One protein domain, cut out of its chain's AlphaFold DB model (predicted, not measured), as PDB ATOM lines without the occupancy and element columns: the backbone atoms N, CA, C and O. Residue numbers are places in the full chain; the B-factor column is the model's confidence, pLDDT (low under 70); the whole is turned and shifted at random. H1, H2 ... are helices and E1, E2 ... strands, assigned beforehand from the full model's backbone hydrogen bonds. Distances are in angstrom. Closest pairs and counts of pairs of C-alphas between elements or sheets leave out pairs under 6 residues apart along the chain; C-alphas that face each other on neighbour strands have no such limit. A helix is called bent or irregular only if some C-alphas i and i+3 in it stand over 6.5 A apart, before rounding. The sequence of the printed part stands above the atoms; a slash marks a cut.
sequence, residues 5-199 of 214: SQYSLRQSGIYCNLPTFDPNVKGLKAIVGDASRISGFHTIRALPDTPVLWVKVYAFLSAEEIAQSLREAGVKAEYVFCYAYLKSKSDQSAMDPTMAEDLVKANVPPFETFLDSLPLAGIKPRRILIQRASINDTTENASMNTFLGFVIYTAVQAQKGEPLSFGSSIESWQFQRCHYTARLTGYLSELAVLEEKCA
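This is residues 5 to 199 of the 214 residues of an uncharacterized protein of Setosphaeria turcica (strain 28A) (UniProt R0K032). A four-stranded parallel sheet, E4 E3 E5 E6 in order, has H1 and H6 packed over one face, with the small hairpin E1 E2 beyond these two helices. H2 and the arm H3b of a bent helix only graze the sheet, while the excursion between E6 and H6, which holds H4 and H5, reaches far from the body and makes much of the length; its residues 166 to 172 stick out. The 195 printed residues hold six named helices and six named strands, E1 E2 E3 H1 E4 H2 E5 H3 E6 H4 H5 H6, of mixed class. The whole is loose, with a radius of gyration of the C-alphas of 21.2 A and spans of 70 by 48 by 26 A.

Edge strand E4, residues 54 to 60, is parallel to E3, residues 28 to 33, with N 32 and O 58 at 2.8 A. E5, residues 79 to 82, is parallel to E3, with N 81 and O 31 at 2.8 A, and to edge strand E6, residues 127 to 130, with N 82 and O 129 at 2.8 A. H1, residues 38 to 49, is over E3 at a height over the sheet of 9.3 A. H6, residues 182 to 194, is on the same face at 9.6 A, over E5 and, only just, E6, on which 3 of its C-alphas fall. H1 and H6 touch at a steep tilt of 64 degrees, the closest C-alphas being those of Thr 43 and Gly 186, 4.0 A apart. E3, H1, E4 is a strand-helix-strand unit, two parallel neighbour strands with a helix between, and its crossover is right-handed. H3, residues 99 to 120, was assigned as one helix by its hydrogen bonds but is bent, with C-alphas 106 and 109 6.9 A apart; its arms are H3a, residues 99 to 106, and H3b, residues 109 to 120. H2, residues 66 to 72, touches H3b, with the C-alphas of Ala 67 and Ser 117 closest at 4.5 A. E1, residues 10 to 12, and E2, residues 15 to 18, form an antiparallel hairpin, with N 10 and O 18 at 2.8 A. H4, residues 147 to 160, and H5, residues 170 to 174, are apart. Every O i to N i+4 pair is within hydrogen-bond range in H2, H3a, H4, H5 and H6; H1 and H3b each have 6 of 8.

E1 begins at C-alpha 10, (115.714, 146.929, 124.918). E4 is 16.8 A long, H1 17.6 A and H4 19.8 A. H6, 18.5 A, ends at C-alpha 194, (99.656, 148.365, 124.850).

The C-alphas of Glu 72 and Gly 161 are the two farthest apart, 71.5 A. The printed part has no cut. The links E5 to H3 and E6 to H4 are long. Mean pLDDT of the printed part is 75.1; residues 132 to 151 and 166 to 182 are among those under 70.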
ATOM      1  N   SER A   5     107.016 149.600 117.377       77.44
ATOM      2  CA  SER A   5     107.965 149.341 116.286       77.44
ATOM      3  C   SER A   5     108.768 150.572 115.852       77.44
ATOM      4  O   SER A   5     109.689 150.447 115.052       77.44
ATOM      5  N   GLN A   6     108.388 151.764 116.315       80.88
ATOM      6  CA  GLN A   6     109.087 153.018 116.030       80.88
ATOM      7  C   GLN A   6     110.197 153.332 117.042       80.88
ATOM      8  O   GLN A   6     110.929 154.302 116.857       80.88
ATOM      9  N   TYR A   7     110.332 152.531 118.102       83.25
ATOM     10  CA  TYR A   7     111.302 152.753 119.168       83.25
ATOM     11  C   TYR A   7     112.388 151.679 119.172       83.25
ATOM     12  O   TYR A   7     112.208 150.568 118.672       83.25
ATOM     13  N   SER A   8     113.537 152.017 119.756       85.00
ATOM     14  CA  SER A   8     114.655 151.087 119.909       85.00
ATOM     15  C   SER A   8     114.264 149.888 120.765       85.00
ATOM     16  O   SER A   8     113.540 150.026 121.751       85.00
ATOM     17  N   LEU A   9     114.806 148.720 120.444       82.94
ATOM     18  CA  LEU A   9     114.648 147.536 121.278       82.94
ATOM     19  C   LEU A   9     115.478 147.661 122.561       82.94
ATOM     20  O   LEU A   9     116.518 148.323 122.584       82.94
ATOM     21  N   ARG A  10     115.025 147.004 123.627       86.25
ATOM     22  CA  ARG A  10     115.714 146.929 124.918       86.25
ATOM     23  C   ARG A  10     116.094 145.491 125.263       86.25
ATOM     24  O   ARG A  10     115.566 144.531 124.704       86.25
ATOM     25  N   GLN A  11     116.988 145.354 126.234       80.38
ATOM     26  CA  GLN A  11     117.393 144.070 126.795       80.38
ATOM     27  C   GLN A  11     117.133 144.056 128.306       80.38
ATOM     28  O   GLN A  11     117.325 145.062 128.984       80.38
ATOM     29  N   SER A  12     116.705 142.911 128.833       80.56
ATOM     30  CA  SER A  12     116.588 142.654 130.270       80.56
ATOM     31  C   SER A  12     117.203 141.297 130.586       80.56
ATOM     32  O   SER A  12     116.633 140.262 130.258       80.56
ATOM     33  N   GLY A  13     118.395 141.274 131.189       82.12
ATOM     34  CA  GLY A  13     119.125 140.027 131.445       82.12
ATOM     35  C   GLY A  13     119.308 139.195 130.168       82.12
ATOM     36  O   GLY A  13     119.927 139.657 129.209       82.12
ATOM     37  N   ILE A  14     118.742 137.981 130.156       75.25
ATOM     38  CA  ILE A  14     118.776 137.059 129.005       75.25
ATOM     39  C   ILE A  14     117.765 137.410 127.897       75.25
ATOM     40  O   ILE A  14     117.858 136.880 126.794       75.25
ATOM     41  N   TYR A  15     116.793 138.285 128.177       76.12
ATOM     42  CA  TYR A  15     115.728 138.658 127.247       76.12
ATOM     43  C   TYR A  15     116.204 139.784 126.336       76.12
ATOM     44  O   TYR A  15     116.321 140.933 126.761       76.12
ATOM     45  N   CYS A  16     116.494 139.438 125.087       76.88
ATOM     46  CA  CYS A  16     116.964 140.365 124.061       76.88
ATOM     47  C   CYS A  16     115.805 140.810 123.161       76.88
ATOM     48  O   CYS A  16     114.788 140.122 123.081       76.88
ATOM     49  N   ASN A  17     115.981 141.921 122.441       80.94
ATOM     50  CA  ASN A  17     115.022 142.420 121.447       80.94
ATOM     51  C   ASN A  17     113.614 142.700 122.006       80.94
ATOM     52  O   ASN A  17     112.619 142.566 121.295       80.94
ATOM     53  N   LEU A  18     113.516 143.087 123.280       82.31
ATOM     54  CA  LEU A  18     112.243 143.457 123.887       82.31
ATOM     55  C   LEU A  18     111.770 144.813 123.345       82.31
ATOM     56  O   LEU A  18     112.600 145.693 123.101       82.31
ATOM     57  N   PRO A  19     110.455 145.024 123.192       84.31
ATOM     58  CA  PRO A  19     109.930 146.313 122.777       84.31
ATOM     59  C   PRO A  19     110.207 147.386 123.836       84.31
ATOM     60  O   PRO A  19     110.193 147.132 125.047       84.31
ATOM     61  N   THR A  20     110.412 148.607 123.354       86.56
ATOM     62  CA  THR A  20     110.309 149.826 124.161       86.56
ATOM     63  C   THR A  20     109.034 150.557 123.763       86.56
ATOM     64  O   THR A  20     108.532 150.413 122.648       86.56
ATOM     65  N   PHE A  21     108.482 151.321 124.697       88.25
ATOM     66  CA  PHE A  21     107.192 151.976 124.543       88.25
ATOM     67  C   PHE A  21     107.347 153.481 124.339       88.25
ATOM     68  O   PHE A  21     108.393 154.055 124.643       88.25
ATOM     69  N   ASP A  22     106.278 154.106 123.843       88.06
ATOM     70  CA  ASP A  22     106.200 155.555 123.659       88.06
ATOM     71  C   ASP A  22     106.584 156.280 124.961       88.06
ATOM     72  O   ASP A  22     105.895 156.115 125.974       88.06
ATOM     73  N   PRO A  23     107.662 157.089 124.963       86.88
ATOM     74  CA  PRO A  23     108.170 157.719 126.174       86.88
ATOM     75  C   PRO A  23     107.199 158.745 126.765       86.88
ATOM     76  O   PRO A  23     107.406 159.173 127.896       86.88
ATOM     77  N   ASN A  24     106.151 159.151 126.040       89.75
ATOM     78  CA  ASN A  24     105.107 160.036 126.558       89.75
ATOM     79  C   ASN A  24     104.042 159.288 127.368       89.75
ATOM     80  O   ASN A  24     103.293 159.915 128.118       89.75
ATOM     81  N   VAL A  25     103.966 157.962 127.248       88.06
ATOM     82  CA  VAL A  25     103.028 157.137 128.013       88.06
ATOM     83  C   VAL A  25     103.691 156.732 129.325       88.06
ATOM     84  O   VAL A  25     104.684 156.009 129.342       88.06
ATOM     85  N   LYS A  26     103.150 157.228 130.437       92.44
ATOM     86  CA  LYS A  26     103.688 157.030 131.789       92.44
ATOM     87  C   LYS A  26     102.550 156.896 132.794       92.44
ATOM     88  O   LYS A  26     101.438 157.348 132.524       92.44
ATOM     89  N   GLY A  27     102.839 156.355 133.974       91.50
ATOM     90  CA  GLY A  27     101.890 156.406 135.092       91.50
ATOM     91  C   GLY A  27     100.739 155.400 135.027       91.50
ATOM     92  O   GLY A  27      99.751 155.572 135.743       91.50
ATOM     93  N   LEU A  28     100.854 154.365 134.195       92.81
ATOM     94  CA  LEU A  28      99.847 153.324 134.032       92.81
ATOM     95  C   LEU A  28      99.766 152.424 135.262       92.81
ATOM     96  O   LEU A  28     100.750 152.213 135.981       92.81
ATOM     97  N   LYS A  29      98.577 151.862 135.478       92.94
ATOM     98  CA  LYS A  29      98.316 150.939 136.577       92.94
ATOM     99  C   LYS A  29      97.683 149.659 136.050       92.94
ATOM    100  O   LYS A  29      96.804 149.700 135.188       92.94
ATOM    101  N   ALA A  30      98.134 148.528 136.578       90.25
ATOM    102  CA  ALA A  30      97.719 147.202 136.131       90.25
ATOM    103  C   ALA A  30      97.100 146.385 137.265       90.25
ATOM    104  O   ALA A  30      97.565 146.448 138.402       90.25
ATOM    105  N   ILE A  31      96.096 145.576 136.935       88.50
ATOM    106  CA  ILE A  31      95.637 144.446 137.748       88.50
ATOM    107  C   ILE A  31      96.152 143.162 137.098       88.50
ATOM    108  O   ILE A  31      95.970 142.974 135.898       88.50
ATOM    109  N   VAL A  32      96.760 142.278 137.883       83.62
ATOM    110  CA  VAL A  32      97.165 140.928 137.479       83.62
ATOM    111  C   VAL A  32      96.378 139.922 138.317       83.62
ATOM    112  O   VAL A  32      96.589 139.809 139.528       83.62
ATOM    113  N   GLY A  33      95.440 139.227 137.677       77.12
ATOM    114  CA  GLY A  33      94.665 138.147 138.287       77.12
ATOM    115  C   GLY A  33      95.414 136.813 138.253       77.12
ATOM    116  O   GLY A  33      96.147 136.543 137.302       77.12
ATOM    117  N   ASP A  34      95.200 135.989 139.282       68.12
ATOM    118  CA  ASP A  34      95.851 134.685 139.497       68.12
ATOM    119  C   ASP A  34      97.392 134.777 139.538       68.12
ATOM    120  O   ASP A  34      98.145 134.082 138.853       68.12
ATOM    121  N   ALA A  35      97.874 135.718 140.352       64.19
ATOM    122  CA  ALA A  35      99.281 136.084 140.495       64.19
ATOM    123  C   ALA A  35     100.189 134.981 141.070       64.19
ATOM    124  O   ALA A  35     101.410 135.096 140.970       64.19
ATOM    125  N   SER A  36      99.628 133.942 141.696       62.19
ATOM    126  CA  SER A  36     100.382 132.802 142.237       62.19
ATOM    127  C   SER A  36     100.823 131.816 141.161       62.19
ATOM    128  O   SER A  36     101.787 131.078 141.375       62.19
ATOM    129  N   ARG A  37     100.147 131.784 140.009       63.62
ATOM    130  CA  ARG A  37     100.538 130.922 138.892       63.62
ATOM    131  C   ARG A  37     101.732 131.486 138.146       63.62
ATOM    132  O   ARG A  37     102.008 132.683 138.165       63.62
ATOM    133  N   ILE A  38     102.404 130.596 137.429       65.88
ATOM    134  CA  ILE A  38     103.628 130.863 136.677       65.88
ATOM    135  C   ILE A  38     103.477 132.109 135.779       65.88
ATOM    136  O   ILE A  38     104.265 133.050 135.897       65.88
ATOM    137  N   SER A  39     102.430 132.177 134.952       71.62
ATOM    138  CA  SER A  39     102.197 133.311 134.040       71.62
ATOM    139  C   SER A  39     101.912 134.636 134.777       71.62
ATOM    140  O   SER A  39     102.507 135.671 134.455       71.62
ATOM    141  N   GLY A  40     101.075 134.613 135.821       67.31
ATOM    142  CA  GLY A  40     100.756 135.794 136.633       67.31
ATOM    143  C   GLY A  40     101.961 136.323 137.416       67.31
ATOM    144  O   GLY A  40     102.300 137.507 137.324       67.31
ATOM    145  N   PHE A  41     102.680 135.436 138.108       70.00
ATOM    146  CA  PHE A  41     103.885 135.764 138.874       70.00
ATOM    147  C   PHE A  41     104.954 136.412 137.996       70.00
ATOM    148  O   PHE A  41     105.563 137.423 138.352       70.00
ATOM    149  N   HIS A  42     105.183 135.852 136.813       76.62
ATOM    150  CA  HIS A  42     106.197 136.370 135.913       76.62
ATOM    151  C   HIS A  42     105.786 137.662 135.206       76.62
ATOM    152  O   HIS A  42     106.662 138.480 134.920       76.62
ATOM    153  N   THR A  43     104.491 137.896 134.999       81.50
ATOM    154  CA  THR A  43     103.983 139.198 134.544       81.50
ATOM    155  C   THR A  43     104.248 140.274 135.594       81.50
ATOM    156  O   THR A  43     104.804 141.320 135.267       81.50
ATOM    157  N   ILE A  44     104.013 139.984 136.877       79.81
ATOM    158  CA  ILE A  44     104.369 140.887 137.990       79.81
ATOM    159  C   ILE A  44     105.877 141.168 138.043       79.81
ATOM    160  O   ILE A  44     106.284 142.231 138.497       79.81
ATOM    161  N   ARG A  45     106.721 140.260 137.539       80.06
ATOM    162  CA  ARG A  45     108.176 140.458 137.410       80.06
ATOM    163  C   ARG A  45     108.618 141.118 136.101       80.06
ATOM    164  O   ARG A  45     109.797 141.457 135.985       80.06
ATOM    165  N   ALA A  46     107.738 141.224 135.109       85.88
ATOM    166  CA  ALA A  46     108.026 141.834 133.814       85.88
ATOM    167  C   ALA A  46     107.677 143.327 133.815       85.88
ATOM    168  O   ALA A  46     108.510 144.135 133.415       85.88
ATOM    169  N   LEU A  47     106.497 143.697 134.333       88.81
ATOM    170  CA  LEU A  47     106.030 145.092 134.366       88.81
ATOM    171  C   LEU A  47     106.988 146.061 135.102       88.81
ATOM    172  O   LEU A  47     107.165 147.184 134.635       88.81
ATOM    173  N   PRO A  48     107.669 145.678 136.204       86.38
ATOM    174  CA  PRO A  48     108.628 146.558 136.874       86.38
ATOM    175  C   PRO A  48     109.902 146.857 136.076       86.38
ATOM    176  O   PRO A  48     110.650 147.747 136.472       86.38
ATOM    177  N   ASP A  49     110.166 146.162 134.963       88.44
ATOM    178  CA  ASP A  49     111.291 146.498 134.080       88.44
ATOM    179  C   ASP A  49     111.061 147.810 133.311       88.44
ATOM    180  O   ASP A  49     111.998 148.371 132.739       88.44
ATOM    181  N   THR A  50     109.824 148.306 133.289       88.06
ATOM    182  CA  THR A  50     109.410 149.580 132.690       88.06
ATOM    183  C   THR A  50     108.737 150.460 133.762       88.06
ATOM    184  O   THR A  50     107.585 150.866 133.619       88.06
ATOM    185  N   PRO A  51     109.441 150.830 134.853       86.50
ATOM    186  CA  PRO A  51     108.822 151.423 136.050       86.50
ATOM    187  C   PRO A  51     108.263 152.839 135.827       86.50
ATOM    188  O   PRO A  51     107.421 153.319 136.579       86.50
ATOM    189  N   VAL A  52     108.721 153.524 134.775       88.12
ATOM    190  CA  VAL A  52     108.170 154.820 134.346       88.12
ATOM    191  C   VAL A  52     106.792 154.641 133.695       88.12
ATOM    192  O   VAL A  52     105.931 155.520 133.790       88.12
ATOM    193  N   LEU A  53     106.580 153.495 133.048       90.50
ATOM    194  CA  LEU A  53     105.331 153.128 132.405       90.50
ATOM    195  C   LEU A  53     104.333 152.608 133.440       90.50
ATOM    196  O   LEU A  53     103.264 153.195 133.569       90.50
ATOM    197  N   TRP A  54     104.699 151.575 134.205       91.00
ATOM    198  CA  TRP A  54     103.848 150.964 135.232       91.00
ATOM    199  C   TRP A  54     104.231 151.443 136.628       91.00
ATOM    200  O   TRP A  54     105.174 150.946 137.238       91.00
ATOM    201  N   VAL A  55     103.459 152.385 137.165       91.50
ATOM    202  CA  VAL A  55     103.729 152.960 138.496       91.50
ATOM    203  C   VAL A  55     103.054 152.189 139.624       91.50
ATOM    204  O   VAL A  55     103.396 152.376 140.790       91.50
ATOM    205  N   LYS A  56     102.066 151.345 139.302       88.31
ATOM    206  CA  LYS A  56     101.397 150.494 140.288       88.31
ATOM    207  C   LYS A  56     100.864 149.214 139.659       88.31
ATOM    208  O   LYS A  56     100.152 149.262 138.658       88.31
ATOM    209  N   VAL A  57     101.167 148.082 140.284       85.38
ATOM    210  CA  VAL A  57     100.664 146.760 139.898       85.38
ATOM    211  C   VAL A  57      99.930 146.168 141.095       85.38
ATOM    212  O   VAL A  57     100.476 146.115 142.194       85.38
ATOM    213  N   TYR A  58      98.684 145.759 140.885       84.69
ATOM    214  CA  TYR A  58      97.839 145.097 141.871       84.69
ATOM    215  C   TYR A  58      97.761 143.608 141.527       84.69
ATOM    216  O   TYR A  58      97.460 143.267 140.387       84.69
ATOM    217  N   ALA A  59      98.039 142.734 142.489       78.62
ATOM    218  CA  ALA A  59      98.102 141.288 142.290       78.62
ATOM    219  C   ALA A  59      97.037 140.588 143.143       78.62
ATOM    220  O   ALA A  59      96.924 140.889 144.331       78.62
ATOM    221  N   PHE A  60      96.289 139.653 142.553       68.12
ATOM    222  CA  PHE A  60      95.220 138.916 143.239       68.12
ATOM    223  C   PHE A  60      95.362 137.411 143.039       68.12
ATOM    224  O   PHE A  60      95.844 136.961 142.001       68.12
ATOM    225  N   LEU A  61      94.940 136.642 144.044       58.22
ATOM    226  CA  LEU A  61      95.110 135.188 144.092       58.22
ATOM    227  C   LEU A  61      93.853 134.410 143.686       58.22
ATOM    228  O   LEU A  61      93.984 133.305 143.176       58.22
ATOM    229  N   SER A  62      92.648 134.954 143.887       56.34
ATOM    230  CA  SER A  62      91.398 134.269 143.541       56.34
ATOM    231  C   SER A  62      90.295 135.233 143.108       56.34
ATOM    232  O   SER A  62      90.370 136.442 143.345       56.34
ATOM    233  N   ALA A  63      89.282 134.670 142.442       60.12
ATOM    234  CA  ALA A  63      88.184 135.425 141.858       60.12
ATOM    235  C   ALA A  63      86.975 135.653 142.801       60.12
ATOM    236  O   ALA A  63      86.043 136.384 142.475       60.12
ATOM    237  N   GLU A  64      86.969 135.037 143.979       56.72
ATOM    238  CA  GLU A  64      85.749 134.882 144.787       56.72
ATOM    239  C   GLU A  64      85.463 136.089 145.709       56.72
ATOM    240  O   GLU A  64      84.330 136.284 146.133       56.72
ATOM    241  N   GLU A  65      86.448 136.969 145.944       63.44
ATOM    242  CA  GLU A  65      86.350 138.101 146.893       63.44
ATOM    243  C   GLU A  65      86.699 139.469 146.265       63.44
ATOM    244  O   GLU A  65      87.052 140.440 146.943       63.44
ATOM    245  N   ILE A  66      86.637 139.568 144.936       70.81
ATOM    246  CA  ILE A  66      87.317 140.634 144.194       70.81
ATOM    247  C   ILE A  66      86.686 142.019 144.404       70.81
ATOM    248  O   ILE A  66      87.403 142.970 144.693       70.81
ATOM    249  N   ALA A  67      85.365 142.182 144.267       70.81
ATOM    250  CA  ALA A  67      84.756 143.521 144.200       70.81
ATOM    251  C   ALA A  67      84.958 144.348 145.481       70.81
ATOM    252  O   ALA A  67      85.123 145.568 145.424       70.81
ATOM    253  N   GLN A  68      84.886 143.696 146.641       73.56
ATOM    254  CA  GLN A  68      85.092 144.339 147.935       73.56
ATOM    255  C   GLN A  68      86.579 144.600 148.167       73.56
ATOM    256  O   GLN A  68      86.951 145.743 148.421       73.56
ATOM    257  N   SER A  69      87.429 143.599 147.928       78.00
ATOM    258  CA  SER A  69      88.886 143.733 148.032       78.00
ATOM    259  C   SER A  69      89.443 144.837 147.124       78.00
ATOM    260  O   SER A  69      90.282 145.631 147.546       78.00
ATOM    261  N   LEU A  70      88.945 144.952 145.884       81.31
ATOM    262  CA  LEU A  70      89.324 146.011 144.942       81.31
ATOM    263  C   LEU A  70      88.910 147.401 145.441       81.31
ATOM    264  O   LEU A  70      89.670 148.361 145.283       81.31
ATOM    265  N   ARG A  71      87.724 147.521 146.049       82.00
ATOM    266  CA  ARG A  71      87.234 148.791 146.607       82.00
ATOM    267  C   ARG A  71      88.014 149.208 147.837       82.00
ATOM    268  O   ARG A  71      88.485 150.340 147.891       82.00
ATOM    269  N   GLU A  72      88.177 148.297 148.788       80.44
ATOM    270  CA  GLU A  72      88.899 148.541 150.039       80.44
ATOM    271  C   GLU A  72      90.365 148.897 149.779       80.44
ATOM    272  O   GLU A  72      90.889 149.842 150.367       80.44
ATOM    273  N   ALA A  73      91.010 148.233 148.816       78.81
ATOM    274  CA  ALA A  73      92.377 148.555 148.408       78.81
ATOM    275  C   ALA A  73      92.488 149.824 147.533       78.81
ATOM    276  O   ALA A  73      93.593 150.195 147.114       78.81
ATOM    277  N   GLY A  74      91.370 150.497 147.229       83.75
ATOM    278  CA  GLY A  74      91.335 151.711 146.412       83.75
ATOM    279  C   GLY A  74      91.963 151.500 145.034       83.75
ATOM    280  O   GLY A  74      92.752 152.332 144.563       83.75
ATOM    281  N   VAL A  75      91.698 150.348 144.416       85.62
ATOM    282  CA  VAL A  75      92.328 149.951 143.158       85.62
ATOM    283  C   VAL A  75      91.855 150.854 142.028       85.62
ATOM    284  O   VAL A  75      90.665 151.053 141.808       85.62
ATOM    285  N   LYS A  76      92.814 151.402 141.284       86.94
ATOM    286  CA  LYS A  76      92.568 152.139 140.044       86.94
ATOM    287  C   LYS A  76      93.508 151.578 138.996       86.94
ATOM    288  O   LYS A  76      94.719 151.690 139.179       86.94
ATOM    289  N   ALA A  77      92.965 150.966 137.952       87.31
ATOM    290  CA  ALA A  77      93.753 150.378 136.879       87.31
ATOM    291  C   ALA A  77      93.031 150.489 135.541       87.31
ATOM    292  O   ALA A  77      91.833 150.224 135.439       87.31
ATOM    293  N   GLU A  78      93.780 150.869 134.512       91.25
ATOM    294  CA  GLU A  78      93.298 150.940 133.136       91.25
ATOM    295  C   GLU A  78      93.555 149.629 132.377       91.25
ATOM    296  O   GLU A  78      92.999 149.426 131.299       91.25
ATOM    297  N   TYR A  79      94.375 148.730 132.923       92.50
ATOM    298  CA  TYR A  79      94.753 147.478 132.276       92.50
ATOM    299  C   TYR A  79      94.581 146.308 133.222       92.50
ATOM    300  O   TYR A  79      94.960 146.370 134.393       92.50
ATOM    301  N   VAL A  80      94.030 145.228 132.685       90.81
ATOM    302  CA  VAL A  80      93.788 143.992 133.417       90.81
ATOM    303  C   VAL A  80      94.438 142.844 132.661       90.81
ATOM    304  O   VAL A  80      94.190 142.670 131.471       90.81
ATOM    305  N   PHE A  81      95.247 142.053 133.354       88.88
ATOM    306  CA  PHE A  81      95.833 140.817 132.856       88.88
ATOM    307  C   PHE A  81      95.172 139.642 133.579       88.88
ATOM    308  O   PHE A  81      95.284 139.521 134.800       88.88
ATOM    309  N   CYS A  82      94.460 138.801 132.834       84.56
ATOM    310  CA  CYS A  82      93.776 137.623 133.350       84.56
ATOM    311  C   CYS A  82      94.493 136.354 132.881       84.56
ATOM    312  O   CYS A  82      94.484 136.020 131.692       84.56
ATOM    313  N   TYR A  83      95.096 135.658 133.842       77.00
ATOM    314  CA  TYR A  83      95.767 134.369 133.652       77.00
ATOM    315  C   TYR A  83      95.021 133.214 134.326       77.00
ATOM    316  O   TYR A  83      95.522 132.092 134.347       77.00
ATOM    317  N   ALA A  84      93.846 133.498 134.897       70.12
ATOM    318  CA  ALA A  84      93.067 132.521 135.632       70.12
ATOM    319  C   ALA A  84      92.631 131.388 134.701       70.12
ATOM    320  O   ALA A  84      91.956 131.612 133.695       70.12
ATOM    321  N   TYR A  85      93.028 130.175 135.066       72.19
ATOM    322  CA  TYR A  85      92.612 128.955 134.398       72.19
ATOM    323  C   TYR A  85      92.427 127.851 135.433       72.19
ATOM    324  O   TYR A  85      93.348 127.482 136.170       72.19
ATOM    325  N   LEU A  86      91.216 127.320 135.486       71.56
ATOM    326  CA  LEU A  86      90.853 126.170 136.284       71.56
ATOM    327  C   LEU A  86      90.930 124.921 135.415       71.56
ATOM    328  O   LEU A  86      90.377 124.863 134.314       71.56
ATOM    329  N   LYS A  87      91.621 123.906 135.939       67.81
ATOM    330  CA  LYS A  87      91.581 122.564 135.360       67.81
ATOM    331  C   LYS A  87      90.152 122.027 135.453       67.81
ATOM    332  O   LYS A  87      89.425 122.346 136.399       67.81
ATOM    333  N   SER A  88      89.782 121.184 134.493       68.62
ATOM    334  CA  SER A  88      88.594 120.352 134.641       68.62
ATOM    335  C   SER A  88      88.711 119.516 135.921       68.62
ATOM    336  O   SER A  88      89.804 119.085 136.290       68.62
ATOM    337  N   LYS A  89      87.583 119.305 136.602       70.19
ATOM    338  CA  LYS A  89      87.477 118.343 137.708       70.19
ATOM    339  C   LYS A  89      87.201 116.918 137.210       70.19
ATOM    340  O   LYS A  89      87.078 116.025 138.038       70.19
ATOM    341  N   SER A  90      87.028 116.720 135.901       68.31
ATOM    342  CA  SER A  90      86.819 115.397 135.323       68.31
ATOM    343  C   SER A  90      88.139 114.637 135.222       68.31
ATOM    344  O   SER A  90      89.150 115.178 134.782       68.31
ATOM    345  N   ASP A  91      88.108 113.357 135.589       69.12
ATOM    346  CA  ASP A  91      89.239 112.426 135.444       69.12
ATOM    347  C   ASP A  91      89.419 111.948 133.988       69.12
ATOM    348  O   ASP A  91      90.110 110.966 133.709       69.12
ATOM    349  N   GLN A  92      88.743 112.600 133.042       66.38
ATOM    350  CA  GLN A  92      88.771 112.233 131.637       66.38
ATOM    351  C   GLN A  92      90.068 112.691 130.970       66.38
ATOM    352  O   GLN A  92      90.726 113.643 131.389       66.38
ATOM    353  N   SER A  93      90.432 112.000 129.891       66.81
ATOM    354  CA  SER A  93      91.589 112.365 129.079       66.81
ATOM    355  C   SER A  93      91.463 113.800 128.561       66.81
ATOM    356  O   SER A  93      90.389 114.223 128.145       66.81
ATOM    357  N   ALA A  94      92.581 114.528 128.482       63.47
ATOM    358  CA  ALA A  94      92.627 115.844 127.835       63.47
ATOM    359  C   ALA A  94      92.216 115.802 126.346       63.47
ATOM    360  O   ALA A  94      91.899 116.837 125.769       63.47
ATOM    361  N   MET A  95      92.222 114.609 125.740       65.94
ATOM    362  CA  MET A  95      91.783 114.354 124.364       65.94
ATOM    363  C   MET A  95      90.300 113.957 124.265       65.94
ATOM    364  O   MET A  95      89.831 113.648 123.172       65.94
ATOM    365  N   ASP A  96      89.570 113.911 125.384       72.81
ATOM    366  CA  ASP A  96      88.139 113.619 125.378       72.81
ATOM    367  C   ASP A  96      87.369 114.776 124.714       72.81
ATOM    368  O   ASP A  96      87.579 115.940 125.073       72.81
ATOM    369  N   PRO A  97      86.466 114.504 123.755       72.62
ATOM    370  CA  PRO A  97      85.703 115.549 123.074       72.62
ATOM    371  C   PRO A  97      84.821 116.383 124.019       72.62
ATOM    372  O   PRO A  97      84.500 117.526 123.696       72.62
ATOM    373  N   THR A  98      84.455 115.857 125.192       77.25
ATOM    374  CA  THR A  98      83.655 116.568 126.203       77.25
ATOM    375  C   THR A  98      84.494 117.445 127.137       77.25
ATOM    376  O   THR A  98      83.956 118.338 127.799       77.25
ATOM    377  N   MET A  99      85.827 117.309 127.108       75.31
ATOM    378  CA  MET A  99      86.754 118.114 127.913       75.31
ATOM    379  C   MET A  99      86.602 119.617 127.644       75.31
ATOM    380  O   MET A  99      86.710 120.435 128.557       75.31
ATOM    381  N   ALA A 100      86.312 120.000 126.398       74.00
ATOM    382  CA  ALA A 100      86.081 121.397 126.040       74.00
ATOM    383  C   ALA A 100      84.896 121.999 126.816       74.00
ATOM    384  O   ALA A 100      84.992 123.118 127.324       74.00
ATOM    385  N   GLU A 101      83.800 121.252 126.960       79.56
ATOM    386  CA  GLU A 101      82.621 121.698 127.706       79.56
ATOM    387  C   GLU A 101      82.895 121.776 129.207       79.56
ATOM    388  O   GLU A 101      82.465 122.722 129.868       79.56
ATOM    389  N   ASP A 102      83.634 120.814 129.753       78.44
ATOM    390  CA  ASP A 102      83.993 120.805 131.171       78.44
ATOM    391  C   ASP A 102      84.916 121.971 131.535       78.44
ATOM    392  O   ASP A 102      84.733 122.614 132.572       78.44
ATOM    393  N   LEU A 103      85.856 122.316 130.653       76.56
ATOM    394  CA  LEU A 103      86.691 123.501 130.813       76.56
ATOM    395  C   LEU A 103      85.870 124.788 130.757       76.56
ATOM    396  O   LEU A 103      86.113 125.685 131.563       76.56
ATOM    397  N   VAL A 104      84.883 124.879 129.863       80.31
ATOM    398  CA  VAL A 104      83.948 126.014 129.823       80.31
ATOM    399  C   VAL A 104      83.172 126.110 131.138       80.31
ATOM    400  O   VAL A 104      83.168 127.174 131.756       80.31
ATOM    401  N   LYS A 105      82.595 125.004 131.626       83.00
ATOM    402  CA  LYS A 105      81.858 124.962 132.903       83.00
ATOM    403  C   LYS A 105      82.728 125.360 134.095       83.00
ATOM    404  O   LYS A 105      82.240 126.020 135.006       83.00
ATOM    405  N   ALA A 106      84.002 124.974 134.094       79.00
ATOM    406  CA  ALA A 106      84.931 125.322 135.162       79.00
ATOM    407  C   ALA A 106      85.374 126.793 135.104       79.00
ATOM    408  O   ALA A 106      85.509 127.425 136.147       79.00
ATOM    409  N   ASN A 107      85.611 127.346 133.910       80.50
ATOM    410  CA  ASN A 107      86.287 128.638 133.753       80.50
ATOM    411  C   ASN A 107      85.352 129.829 133.533       80.50
ATOM    412  O   ASN A 107      85.698 130.934 133.946       80.50
ATOM    413  N   VAL A 108      84.190 129.643 132.898       84.00
ATOM    414  CA  VAL A 108      83.276 130.760 132.601       84.00
ATOM    415  C   VAL A 108      82.732 131.415 133.875       84.00
ATOM    416  O   VAL A 108      82.912 132.626 134.007       84.00
ATOM    417  N   PRO A 109      82.174 130.680 134.859       84.12
ATOM    418  CA  PRO A 109      81.577 131.314 136.037       84.12
ATOM    419  C   PRO A 109      82.531 132.209 136.858       84.12
ATOM    420  O   PRO A 109      82.157 133.345 137.168       84.12
ATOM    421  N   PRO A 110      83.766 131.785 137.210       76.50
ATOM    422  CA  PRO A 110      84.682 132.662 137.942       76.50
ATOM    423  C   PRO A 110      85.177 133.833 137.086       76.50
ATOM    424  O   PRO A 110      85.464 134.905 137.621       76.50
ATOM    425  N   PHE A 111      85.256 133.666 135.763       82.62
ATOM    426  CA  PHE A 111      85.635 134.750 134.864       82.62
ATOM    427  C   PHE A 111      84.534 135.814 134.743       82.62
ATOM    428  O   PHE A 111      84.835 137.001 134.848       82.62
ATOM    429  N   GLU A 112      83.269 135.415 134.600       83.75
ATOM    430  CA  GLU A 112      82.119 136.332 134.626       83.75
ATOM    431  C   GLU A 112      82.040 137.075 135.960       83.75
ATOM    432  O   GLU A 112      81.977 138.302 135.980       83.75
ATOM    433  N   THR A 113      82.192 136.347 137.072       81.88
ATOM    434  CA  THR A 113      82.244 136.936 138.421       81.88
ATOM    435  C   THR A 113      83.329 138.009 138.520       81.88
ATOM    436  O   THR A 113      83.103 139.091 139.068       81.88
ATOM    437  N   PHE A 114      84.514 137.746 137.958       84.31
ATOM    438  CA  PHE A 114      85.579 138.740 137.911       84.31
ATOM    439  C   PHE A 114      85.196 139.962 137.081       84.31
ATOM    440  O   PHE A 114      85.372 141.085 137.556       84.31
ATOM    441  N   LEU A 115      84.664 139.779 135.876       86.25
ATOM    442  CA  LEU A 115      84.279 140.898 135.018       86.25
ATOM    443  C   LEU A 115      83.188 141.765 135.655       86.25
ATOM    444  O   LEU A 115      83.312 142.990 135.630       86.25
ATOM    445  N   ASP A 116      82.199 141.151 136.300       84.88
ATOM    446  CA  ASP A 116      81.119 141.847 137.006       84.88
ATOM    447  C   ASP A 116      81.619 142.585 138.257       84.88
ATOM    448  O   ASP A 116      81.082 143.627 138.642       84.88
ATOM    449  N   SER A 117      82.706 142.108 138.872       84.06
ATOM    450  CA  SER A 117      83.321 142.765 140.031       84.06
ATOM    451  C   SER A 117      83.965 144.118 139.699       84.06
ATOM    452  O   SER A 117      84.006 145.007 140.554       84.06
ATOM    453  N   LEU A 118      84.445 144.302 138.463       86.88
ATOM    454  CA  LEU A 118      85.154 145.508 138.026       86.88
ATOM    455  C   LEU A 118      84.280 146.775 138.092       86.88
ATOM    456  O   LEU A 118      84.682 147.723 138.775       86.88
ATOM    457  N   PRO A 119      83.080 146.831 137.471       87.56
ATOM    458  CA  PRO A 119      82.216 148.005 137.562       87.56
ATOM    459  C   PRO A 119      81.708 148.241 138.987       87.56
ATOM    460  O   PRO A 119      81.623 149.394 139.411       87.56
ATOM    461  N   LEU A 120      81.446 147.178 139.758       83.94
ATOM    462  CA  LEU A 120      81.084 147.293 141.174       83.94
ATOM    463  C   LEU A 120      82.200 147.958 141.987       83.94
ATOM    464  O   LEU A 120      81.920 148.716 142.916       83.94
ATOM    465  N   ALA A 121      83.457 147.721 141.611       85.00
ATOM    466  CA  ALA A 121      84.618 148.370 142.200       85.00
ATOM    467  C   ALA A 121      84.945 149.759 141.624       85.00
ATOM    468  O   ALA A 121      85.930 150.373 142.029       85.00
ATOM    469  N   GLY A 122      84.124 150.285 140.708       87.50
ATOM    470  CA  GLY A 122      84.371 151.567 140.045       87.50
ATOM    471  C   GLY A 122      85.545 151.526 139.060       87.50
ATOM    472  O   GLY A 122      86.117 152.568 138.739       87.50
ATOM    473  N   ILE A 123      85.924 150.335 138.590       88.38
ATOM    474  CA  ILE A 123      87.034 150.118 137.664       88.38
ATOM    475  C   ILE A 123      86.466 149.901 136.265       88.38
ATOM    476  O   ILE A 123      85.678 148.992 136.021       88.38
ATOM    477  N   LYS A 124      86.905 150.737 135.324       90.44
ATOM    478  CA  LYS A 124      86.586 150.614 133.901       90.44
ATOM    479  C   LYS A 124      87.891 150.426 133.126       90.44
ATOM    480  O   LYS A 124      88.536 151.426 132.797       90.44
ATOM    481  N   PRO A 125      88.310 149.176 132.862       90.44
ATOM    482  CA  PRO A 125      89.539 148.929 132.129       90.44
ATOM    483  C   PRO A 125      89.452 149.502 130.718       90.44
ATOM    484  O   PRO A 125      88.420 149.423 130.053       90.44
ATOM    485  N   ARG A 126      90.572 150.031 130.240       91.69
ATOM    486  CA  ARG A 126      90.784 150.345 128.832       91.69
ATOM    487  C   ARG A 126      90.989 149.069 128.027       91.69
ATOM    488  O   ARG A 126      90.471 148.971 126.921       91.69
ATOM    489  N   ARG A 127      91.757 148.115 128.568       91.81
ATOM    490  CA  ARG A 127      92.019 146.810 127.949       91.81
ATOM    491  C   ARG A 127      92.064 145.692 128.980       91.81
ATOM    492  O   ARG A 127      92.550 145.884 130.094       91.81
ATOM    493  N   ILE A 128      91.611 144.521 128.551       90.62
ATOM    494  CA  ILE A 128      91.719 143.268 129.292       90.62
ATOM    495  C   ILE A 128      92.464 142.283 128.394       90.62
ATOM    496  O   ILE A 128      92.030 142.023 127.273       90.62
ATOM    497  N   LEU A 129      93.595 141.771 128.867       90.12
ATOM    498  CA  LEU A 129      94.312 140.672 128.235       90.12
ATOM    499  C   LEU A 129      93.891 139.366 128.900       90.12
ATOM    500  O   LEU A 129      93.895 139.272 130.126       90.12
ATOM    501  N   ILE A 130      93.547 138.367 128.092       84.44
ATOM    502  CA  ILE A 130      93.128 137.045 128.560       84.44
ATOM    503  C   ILE A 130      94.080 136.014 127.962       84.44
ATOM    504  O   ILE A 130      94.167 135.893 126.739       84.44
ATOM    505  N   GLN A 131      94.766 135.248 128.806       76.94
ATOM    506  CA  GLN A 131      95.520 134.081 128.358       76.94
ATOM    507  C   GLN A 131      94.599 132.856 128.367       76.94
ATOM    508  O   GLN A 131      94.219 132.361 129.425       76.94
ATOM    509  N   ARG A 132      94.229 132.360 127.181       62.47
ATOM    510  CA  ARG A 132      93.400 131.155 127.027       62.47
ATOM    511  C   ARG A 132      94.295 129.934 126.854       62.47
ATOM    512  O   ARG A 132      94.691 129.657 125.732       62.47
ATOM    513  N   ALA A 133      94.564 129.241 127.961       56.53
ATOM    514  CA  ALA A 133      95.369 128.019 128.054       56.53
ATOM    515  C   ALA A 133      96.815 128.142 127.524       56.53
ATOM    516  O   ALA A 133      97.113 128.773 126.516       56.53
ATOM    517  N   SER A 134      97.756 127.493 128.202       49.72
ATOM    518  CA  SER A 134      98.982 127.042 127.550       49.72
ATOM    519  C   SER A 134      98.971 125.522 127.600       49.72
ATOM    520  O   SER A 134      98.556 124.935 128.598       49.72
ATOM    521  N   ILE A 135      99.426 124.881 126.526       45.19
ATOM    522  CA  ILE A 135      99.574 123.418 126.457       45.19
ATOM    523  C   ILE A 135     100.540 122.904 127.552       45.19
ATOM    524  O   ILE A 135     100.535 121.719 127.871       45.19
ATOM    525  N   ASN A 136     101.300 123.799 128.202       46.84
ATOM    526  CA  ASN A 136     102.391 123.444 129.108       46.84
ATOM    527  C   ASN A 136     102.220 123.891 130.573       46.84
ATOM    528  O   ASN A 136     103.039 123.483 131.389       46.84
ATOM    529  N   ASP A 137     101.208 124.689 130.958       39.78
ATOM    530  CA  ASP A 137     100.999 125.031 132.388       39.78
ATOM    531  C   ASP A 137     100.282 123.908 133.170       39.78
ATOM    532  O   ASP A 137     100.032 124.051 134.370       39.78
ATOM    533  N   THR A 138      99.899 122.792 132.527       38.91
ATOM    534  CA  THR A 138      99.015 121.795 133.161       38.91
ATOM    535  C   THR A 138      99.327 120.315 132.936       38.91
ATOM    536  O   THR A 138      98.639 119.502 133.564       38.91
ATOM    537  N   THR A 139     100.340 119.919 132.161       39.12
ATOM    538  CA  THR A 139     100.654 118.491 131.975       39.12
ATOM    539  C   THR A 139     101.570 117.952 133.082       39.12
ATOM    540  O   THR A 139     102.632 118.499 133.359       39.12
ATOM    541  N   GLU A 140     101.174 116.842 133.719       37.66
ATOM    542  CA  GLU A 140     102.059 116.054 134.601       37.66
ATOM    543  C   GLU A 140     103.138 115.295 133.808       37.66
ATOM    544  O   GLU A 140     104.121 114.834 134.379       37.66
ATOM    545  N   ASN A 141     102.992 115.214 132.479       35.12
ATOM    546  CA  ASN A 141     103.952 114.589 131.581       35.12
ATOM    547  C   ASN A 141     104.451 115.586 130.531       35.12
ATOM    548  O   ASN A 141     103.718 116.016 129.641       35.12
ATOM    549  N   ALA A 142     105.739 115.908 130.622       36.31
ATOM    550  CA  ALA A 142     106.470 116.702 129.651       36.31
ATOM    551  C   ALA A 142     106.699 115.908 128.353       36.31
ATOM    552  O   ALA A 142     107.771 115.347 128.136       36.31
ATOM    553  N   SER A 143     105.729 115.883 127.441       40.31
ATOM    554  CA  SER A 143     105.985 115.486 126.050       40.31
ATOM    555  C   SER A 143     106.369 116.705 125.206       40.31
ATOM    556  O   SER A 143     105.733 117.018 124.207       40.31
ATOM    557  N   MET A 144     107.416 117.415 125.624       41.22
ATOM    558  CA  MET A 144     108.096 118.437 124.818       41.22
ATOM    559  C   MET A 144     109.607 118.246 124.903       41.22
ATOM    560  O   MET A 144     110.361 119.175 125.173       41.22
ATOM    561  N   ASN A 145     110.064 117.011 124.701       46.38
ATOM    562  CA  ASN A 145     111.482 116.760 124.517       46.38
ATOM    563  C   ASN A 145     111.762 116.583 123.021       46.38
ATOM    564  O   ASN A 145     111.301 115.622 122.400       46.38
ATOM    565  N   THR A 146     112.555 117.494 122.455       48.41
ATOM    566  CA  THR A 146     113.154 117.399 121.111       48.41
ATOM    567  C   THR A 146     113.862 116.060 120.866       48.41
ATOM    568  O   THR A 146     114.059 115.662 119.716       48.41
ATOM    569  N   PHE A 147     114.167 115.310 121.929       51.25
ATOM    570  CA  PHE A 147     114.673 113.945 121.882       51.25
ATOM    571  C   PHE A 147     113.797 112.976 121.079       51.25
ATOM    572  O   PHE A 147     114.348 112.111 120.406       51.25
ATOM    573  N   LEU A 148     112.465 113.118 121.057       51.25
ATOM    574  CA  LEU A 148     111.628 112.227 120.238       51.25
ATOM    575  C   LEU A 148     111.892 112.425 118.736       51.25
ATOM    576  O   LEU A 148     112.023 111.453 117.995       51.25
ATOM    577  N   GLY A 149     112.059 113.677 118.298       56.16
ATOM    578  CA  GLY A 149     112.471 113.991 116.928       56.16
ATOM    579  C   GLY A 149     113.862 113.440 116.602       56.16
ATOM    580  O   GLY A 149     114.082 112.912 115.513       56.16
ATOM    581  N   PHE A 150     114.781 113.473 117.572       61.50
ATOM    582  CA  PHE A 150     116.105 112.864 117.445       61.50
ATOM    583  C   PHE A 150     116.033 111.332 117.313       61.50
ATOM    584  O   PHE A 150     116.701 110.755 116.456       61.50
ATOM    585  N   VAL A 151     115.190 110.662 118.103       61.31
ATOM    586  CA  VAL A 151     114.977 109.205 118.026       61.31
ATOM    587  C   VAL A 151     114.407 108.800 116.663       61.31
ATOM    588  O   VAL A 151     114.867 107.831 116.066       61.31
ATOM    589  N   ILE A 152     113.464 109.569 116.118       70.25
ATOM    590  CA  ILE A 152     112.902 109.300 114.788       70.25
ATOM    591  C   ILE A 152     113.958 109.516 113.694       70.25
ATOM    592  O   ILE A 152     114.143 108.647 112.844       70.25
ATOM    593  N   TYR A 153     114.699 110.629 113.725       70.69
ATOM    594  CA  TYR A 153     115.763 110.904 112.751       70.69
ATOM    595  C   TYR A 153     116.864 109.836 112.780       70.69
ATOM    596  O   TYR A 153     117.287 109.346 111.732       70.69
ATOM    597  N   THR A 154     117.289 109.424 113.977       74.12
ATOM    598  CA  THR A 154     118.296 108.367 114.143       74.12
ATOM    599  C   THR A 154     117.803 107.017 113.631       74.12
ATOM    600  O   THR A 154     118.556 106.334 112.937       74.12
ATOM    601  N   ALA A 155     116.541 106.658 113.882       78.06
ATOM    602  CA  ALA A 155     115.937 105.441 113.346       78.06
ATOM    603  C   ALA A 155     115.869 105.452 111.807       78.06
ATOM    604  O   ALA A 155     116.207 104.457 111.166       78.06
ATOM    605  N   VAL A 156     115.496 106.585 111.202       82.38
ATOM    606  CA  VAL A 156     115.444 106.741 109.739       82.38
ATOM    607  C   VAL A 156     116.838 106.640 109.116       82.38
ATOM    608  O   VAL A 156     117.014 105.899 108.151       82.38
ATOM    609  N   GLN A 157     117.845 107.324 109.665       82.62
ATOM    610  CA  GLN A 157     119.219 107.244 109.150       82.62
ATOM    611  C   GLN A 157     119.803 105.831 109.300       82.62
ATOM    612  O   GLN A 157     120.418 105.327 108.361       82.62
ATOM    613  N   ALA A 158     119.530 105.153 110.421       86.38
ATOM    614  CA  ALA A 158     119.921 103.761 110.627       86.38
ATOM    615  C   ALA A 158     119.285 102.823 109.588       86.38
ATOM    616  O   ALA A 158     119.984 101.994 109.009       86.38
ATOM    617  N   GLN A 159     117.993 102.997 109.288       87.75
ATOM    618  CA  GLN A 159     117.298 102.228 108.249       87.75
ATOM    619  C   GLN A 159     117.878 102.480 106.849       87.75
ATOM    620  O   GLN A 159     117.924 101.571 106.023       87.75
ATOM    621  N   LYS A 160     118.320 103.710 106.576       88.00
ATOM    622  CA  LYS A 160     118.945 104.095 105.305       88.00
ATOM    623  C   LYS A 160     120.419 103.683 105.202       88.00
ATOM    624  O   LYS A 160     120.999 103.818 104.130       88.00
ATOM    625  N   GLY A 161     121.030 103.198 106.287       89.75
ATOM    626  CA  GLY A 161     122.472 102.939 106.350       89.75
ATOM    627  C   GLY A 161     123.317 104.210 106.214       89.75
ATOM    628  O   GLY A 161     124.477 104.144 105.814       89.75
ATOM    629  N   GLU A 162     122.736 105.371 106.512       89.44
ATOM    630  CA  GLU A 162     123.392 106.668 106.387       89.44
ATOM    631  C   GLU A 162     123.903 107.153 107.751       89.44
ATOM    632  O   GLU A 162     123.264 106.915 108.780       89.44
ATOM    633  N   PRO A 163     125.037 107.873 107.797       83.69
ATOM    634  CA  PRO A 163     125.497 108.489 109.032       83.69
ATOM    635  C   PRO A 163     124.527 109.586 109.489       83.69
ATOM    636  O   PRO A 163     123.826 110.217 108.691       83.69
ATOM    637  N   LEU A 164     124.520 109.853 110.794       76.94
ATOM    638  CA  LEU A 164     123.857 111.037 111.328       76.94
ATOM    639  C   LEU A 164     124.612 112.278 110.845       76.94
ATOM    640  O   LEU A 164     125.817 112.395 111.070       76.94
ATOM    641  N   SER A 165     123.909 113.202 110.195       70.75
ATOM    642  CA  SER A 165     124.482 114.455 109.711       70.75
ATOM    643  C   SER A 165     123.746 115.620 110.348       70.75
ATOM    644  O   SER A 165     122.606 115.923 110.003       70.75
ATOM    645  N   PHE A 166     124.421 116.301 111.266       62.81
ATOM    646  CA  PHE A 166     123.902 117.495 111.918       62.81
ATOM    647  C   PHE A 166     124.595 118.721 111.326       62.81
ATOM    648  O   PHE A 166     125.819 118.769 111.256       62.81
ATOM    649  N   GLY A 167     123.827 119.740 110.932       63.66
ATOM    650  CA  GLY A 167     124.376 121.010 110.427       63.66
ATOM    651  C   GLY A 167     125.122 121.853 111.475       63.66
ATOM    652  O   GLY A 167     125.483 122.987 111.185       63.66
ATOM    653  N   SER A 168     125.305 121.338 112.697       57.69
ATOM    654  CA  SER A 168     126.048 121.966 113.793       57.69
ATOM    655  C   SER A 168     126.359 120.938 114.903       57.69
ATOM    656  O   SER A 168     125.983 119.771 114.791       57.69
ATOM    657  N   SER A 169     127.035 121.354 115.981       61.72
ATOM    658  CA  SER A 169     127.357 120.504 117.138       61.72
ATOM    659  C   SER A 169     126.108 119.976 117.852       61.72
ATOM    660  O   SER A 169     125.035 120.581 117.793       61.72
ATOM    661  N   ILE A 170     126.250 118.866 118.589       56.78
ATOM    662  CA  ILE A 170     125.164 118.337 119.426       56.78
ATOM    663  C   ILE A 170     124.699 119.369 120.460       56.78
ATOM    664  O   ILE A 170     123.512 119.454 120.742       56.78
ATOM    665  N   GLU A 171     125.606 120.222 120.938       53.00
ATOM    666  CA  GLU A 171     125.280 121.377 121.773       53.00
ATOM    667  C   GLU A 171     124.351 122.340 121.037       53.00
ATOM    668  O   GLU A 171     123.374 122.767 121.621       53.00
ATOM    669  N   SER A 172     124.558 122.622 119.748       54.59
ATOM    670  CA  SER A 172     123.659 123.484 118.961       54.59
ATOM    671  C   SER A 172     122.273 122.872 118.718       54.59
ATOM    672  O   SER A 172     121.300 123.608 118.596       54.59
ATOM    673  N   TRP A 173     122.171 121.542 118.669       49.47
ATOM    674  CA  TRP A 173     120.893 120.818 118.591       49.47
ATOM    675  C   TRP A 173     120.200 120.673 119.953       49.47
ATOM    676  O   TRP A 173     118.974 120.641 120.020       49.47
ATOM    677  N   GLN A 174     120.975 120.611 121.039       51.34
ATOM    678  CA  GLN A 174     120.484 120.652 122.420       51.34
ATOM    679  C   GLN A 174     120.200 122.089 122.893       51.34
ATOM    680  O   GLN A 174     119.432 122.283 123.833       51.34
ATOM    681  N   PHE A 175     120.762 123.104 122.227       44.59
ATOM    682  CA  PHE A 175     120.478 124.519 122.449       44.59
ATOM    683  C   PHE A 175     119.135 124.883 121.818       44.59
ATOM    684  O   PHE A 175     119.011 125.684 120.895       44.59
ATOM    685  N   GLN A 176     118.075 124.392 122.441       41.94
ATOM    686  CA  GLN A 176     116.910 125.235 122.596       41.94
ATOM    687  C   GLN A 176     117.391 126.498 123.346       41.94
ATOM    688  O   GLN A 176     117.475 126.513 124.572       41.94
ATOM    689  N   ARG A 177     117.634 127.622 122.652       45.00
ATOM    690  CA  ARG A 177     117.306 128.926 123.262       45.00
ATOM    691  C   ARG A 177     115.785 129.062 123.271       45.00
ATOM    692  O   ARG A 177     115.220 129.993 122.709       45.00
ATOM    693  N   CYS A 178     115.111 128.091 123.886       43.88
ATOM    694  CA  CYS A 178     113.707 128.205 124.193       43.88
ATOM    695  C   CYS A 178     113.618 129.180 125.344       43.88
ATOM    696  O   CYS A 178     113.750 128.828 126.513       43.88
ATOM    697  N   HIS A 179     113.416 130.444 125.015       47.81
ATOM    698  CA  HIS A 179     112.999 131.401 126.016       47.81
ATOM    699  C   HIS A 179     111.480 131.307 126.222       47.81
ATOM    700  O   HIS A 179     110.844 132.331 126.436       47.81
ATOM    701  N   TYR A 180     110.890 130.097 126.244       55.19
ATOM    702  CA  TYR A 180     109.583 129.880 126.874       55.19
ATOM    703  C   TYR A 180     109.763 129.940 128.387       55.19
ATOM    704  O   TYR A 180     109.726 128.964 129.127       55.19
ATOM    705  N   THR A 181     110.057 131.143 128.850       64.81
ATOM    706  CA  THR A 181     109.941 131.456 130.258       64.81
ATOM    707  C   THR A 181     108.636 132.199 130.402       64.81
ATOM    708  O   THR A 181     108.314 133.060 129.581       64.81
ATOM    709  N   ALA A 182     107.936 131.966 131.496       68.19
ATOM    710  CA  ALA A 182     106.762 132.756 131.815       68.19
ATOM    711  C   ALA A 182     107.059 134.264 131.909       68.19
ATOM    712  O   ALA A 182     106.164 135.090 131.753       68.19
ATOM    713  N   ARG A 183     108.333 134.657 132.079       74.06
ATOM    714  CA  ARG A 183     108.751 136.064 131.987       74.06
ATOM    715  C   ARG A 183     108.645 136.620 130.569       74.06
ATOM    716  O   ARG A 183     108.256 137.772 130.422       74.06
ATOM    717  N   LEU A 184     108.941 135.817 129.544       75.75
ATOM    718  CA  LEU A 184     108.722 136.216 128.153       75.75
ATOM    719  C   LEU A 184     107.226 136.370 127.868       75.75
ATOM    720  O   LEU A 184     106.842 137.361 127.254       75.75
ATOM    721  N   THR A 185     106.384 135.474 128.393       79.50
ATOM    722  CA  THR A 185     104.918 135.625 128.352       79.50
ATOM    723  C   THR A 185     104.472 136.947 128.975       79.50
ATOM    724  O   THR A 185     103.631 137.636 128.400       79.50
ATOM    725  N   GLY A 186     105.080 137.352 130.094       80.75
ATOM    726  CA  GLY A 186     104.857 138.665 130.703       80.75
ATOM    727  C   GLY A 186     105.182 139.832 129.761       80.75
ATOM    728  O   GLY A 186     104.345 140.715 129.584       80.75
ATOM    729  N   TYR A 187     106.344 139.824 129.094       86.06
ATOM    730  CA  TYR A 187     106.700 140.877 128.125       86.06
ATOM    731  C   TYR A 187     105.799 140.887 126.884       86.06
ATOM    732  O   TYR A 187     105.431 141.954 126.397       86.06
ATOM    733  N   LEU A 188     105.424 139.715 126.366       86.69
ATOM    734  CA  LEU A 188     104.508 139.614 125.227       86.69
ATOM    735  C   LEU A 188     103.102 140.093 125.600       86.69
ATOM    736  O   LEU A 188     102.453 140.773 124.806       86.69
ATOM    737  N   SER A 189     102.657 139.799 126.822       88.38
ATOM    738  CA  SER A 189     101.387 140.297 127.350       88.38
ATOM    739  C   SER A 189     101.403 141.819 127.490       88.38
ATOM    740  O   SER A 189     100.462 142.490 127.068       88.38
ATOM    741  N   GLU A 190     102.484 142.378 128.044       90.88
ATOM    742  CA  GLU A 190     102.693 143.827 128.142       90.88
ATOM    743  C   GLU A 190     102.621 144.486 126.756       90.88
ATOM    744  O   GLU A 190     101.908 145.470 126.566       90.88
ATOM    745  N   LEU A 191     103.292 143.903 125.761       88.75
ATOM    746  CA  LEU A 191     103.247 144.378 124.382       88.75
ATOM    747  C   LEU A 191     101.822 144.353 123.807       88.75
ATOM    748  O   LEU A 191     101.330 145.374 123.321       88.75
ATOM    749  N   ALA A 192     101.151 143.203 123.877       89.94
ATOM    750  CA  ALA A 192      99.831 143.009 123.283       89.94
ATOM    751  C   ALA A 192      98.768 143.935 123.898       89.94
ATOM    752  O   ALA A 192      97.888 144.439 123.196       89.94
ATOM    753  N   VAL A 193      98.849 144.212 125.203       91.19
ATOM    754  CA  VAL A 193      97.876 145.092 125.864       91.19
ATOM    755  C   VAL A 193      98.088 146.578 125.533       91.19
ATOM    756  O   VAL A 193      97.151 147.376 125.640       91.19
ATOM    757  N   LEU A 194      99.297 146.970 125.124       91.12
ATOM    758  CA  LEU A 194      99.656 148.365 124.850       91.12
ATOM    759  C   LEU A 194      99.558 148.736 123.367       91.12
ATOM    760  O   LEU A 194      99.210 149.874 123.046       91.12
ATOM    761  N   GLU A 195      99.815 147.796 122.458       89.06
ATOM    762  CA  GLU A 195      99.825 148.050 121.015       89.06
ATOM    763  C   GLU A 195      98.400 148.143 120.446       89.06
ATOM    764  O   GLU A 195      97.606 147.218 120.589       89.06
ATOM    765  N   GLU A 196      98.032 149.246 119.787       88.19
ATOM    766  CA  GLU A 196      96.672 149.449 119.234       88.19
ATOM    767  C   GLU A 196      96.263 148.396 118.213       88.19
ATOM    768  O   GLU A 196      95.137 147.909 118.233       88.19
ATOM    769  N   LYS A 197      97.224 147.944 117.412       86.38
ATOM    770  CA  LYS A 197      97.038 146.876 116.425       86.38
ATOM    771  C   LYS A 197      96.647 145.539 117.067       86.38
ATOM    772  O   LYS A 197      96.127 144.669 116.379       86.38
ATOM    773  N   CYS A 198      96.895 145.381 118.368       87.31
ATOM    774  CA  CYS A 198      96.565 144.177 119.116       87.31
ATOM    775  C   CYS A 198      95.178 144.200 119.771       87.31
ATOM    776  O   CYS A 198      94.761 143.197 120.348       87.31
ATOM    777  N   ALA A 199      94.441 145.312 119.698       87.69
ATOM    778  CA  ALA A 199      93.100 145.386 120.265       87.69
ATOM    779  C   ALA A 199      92.124 144.444 119.532       87.69
ATOM    780  O   ALA A 199      92.075 144.425 118.304       87.69
TER     781      ALA A 199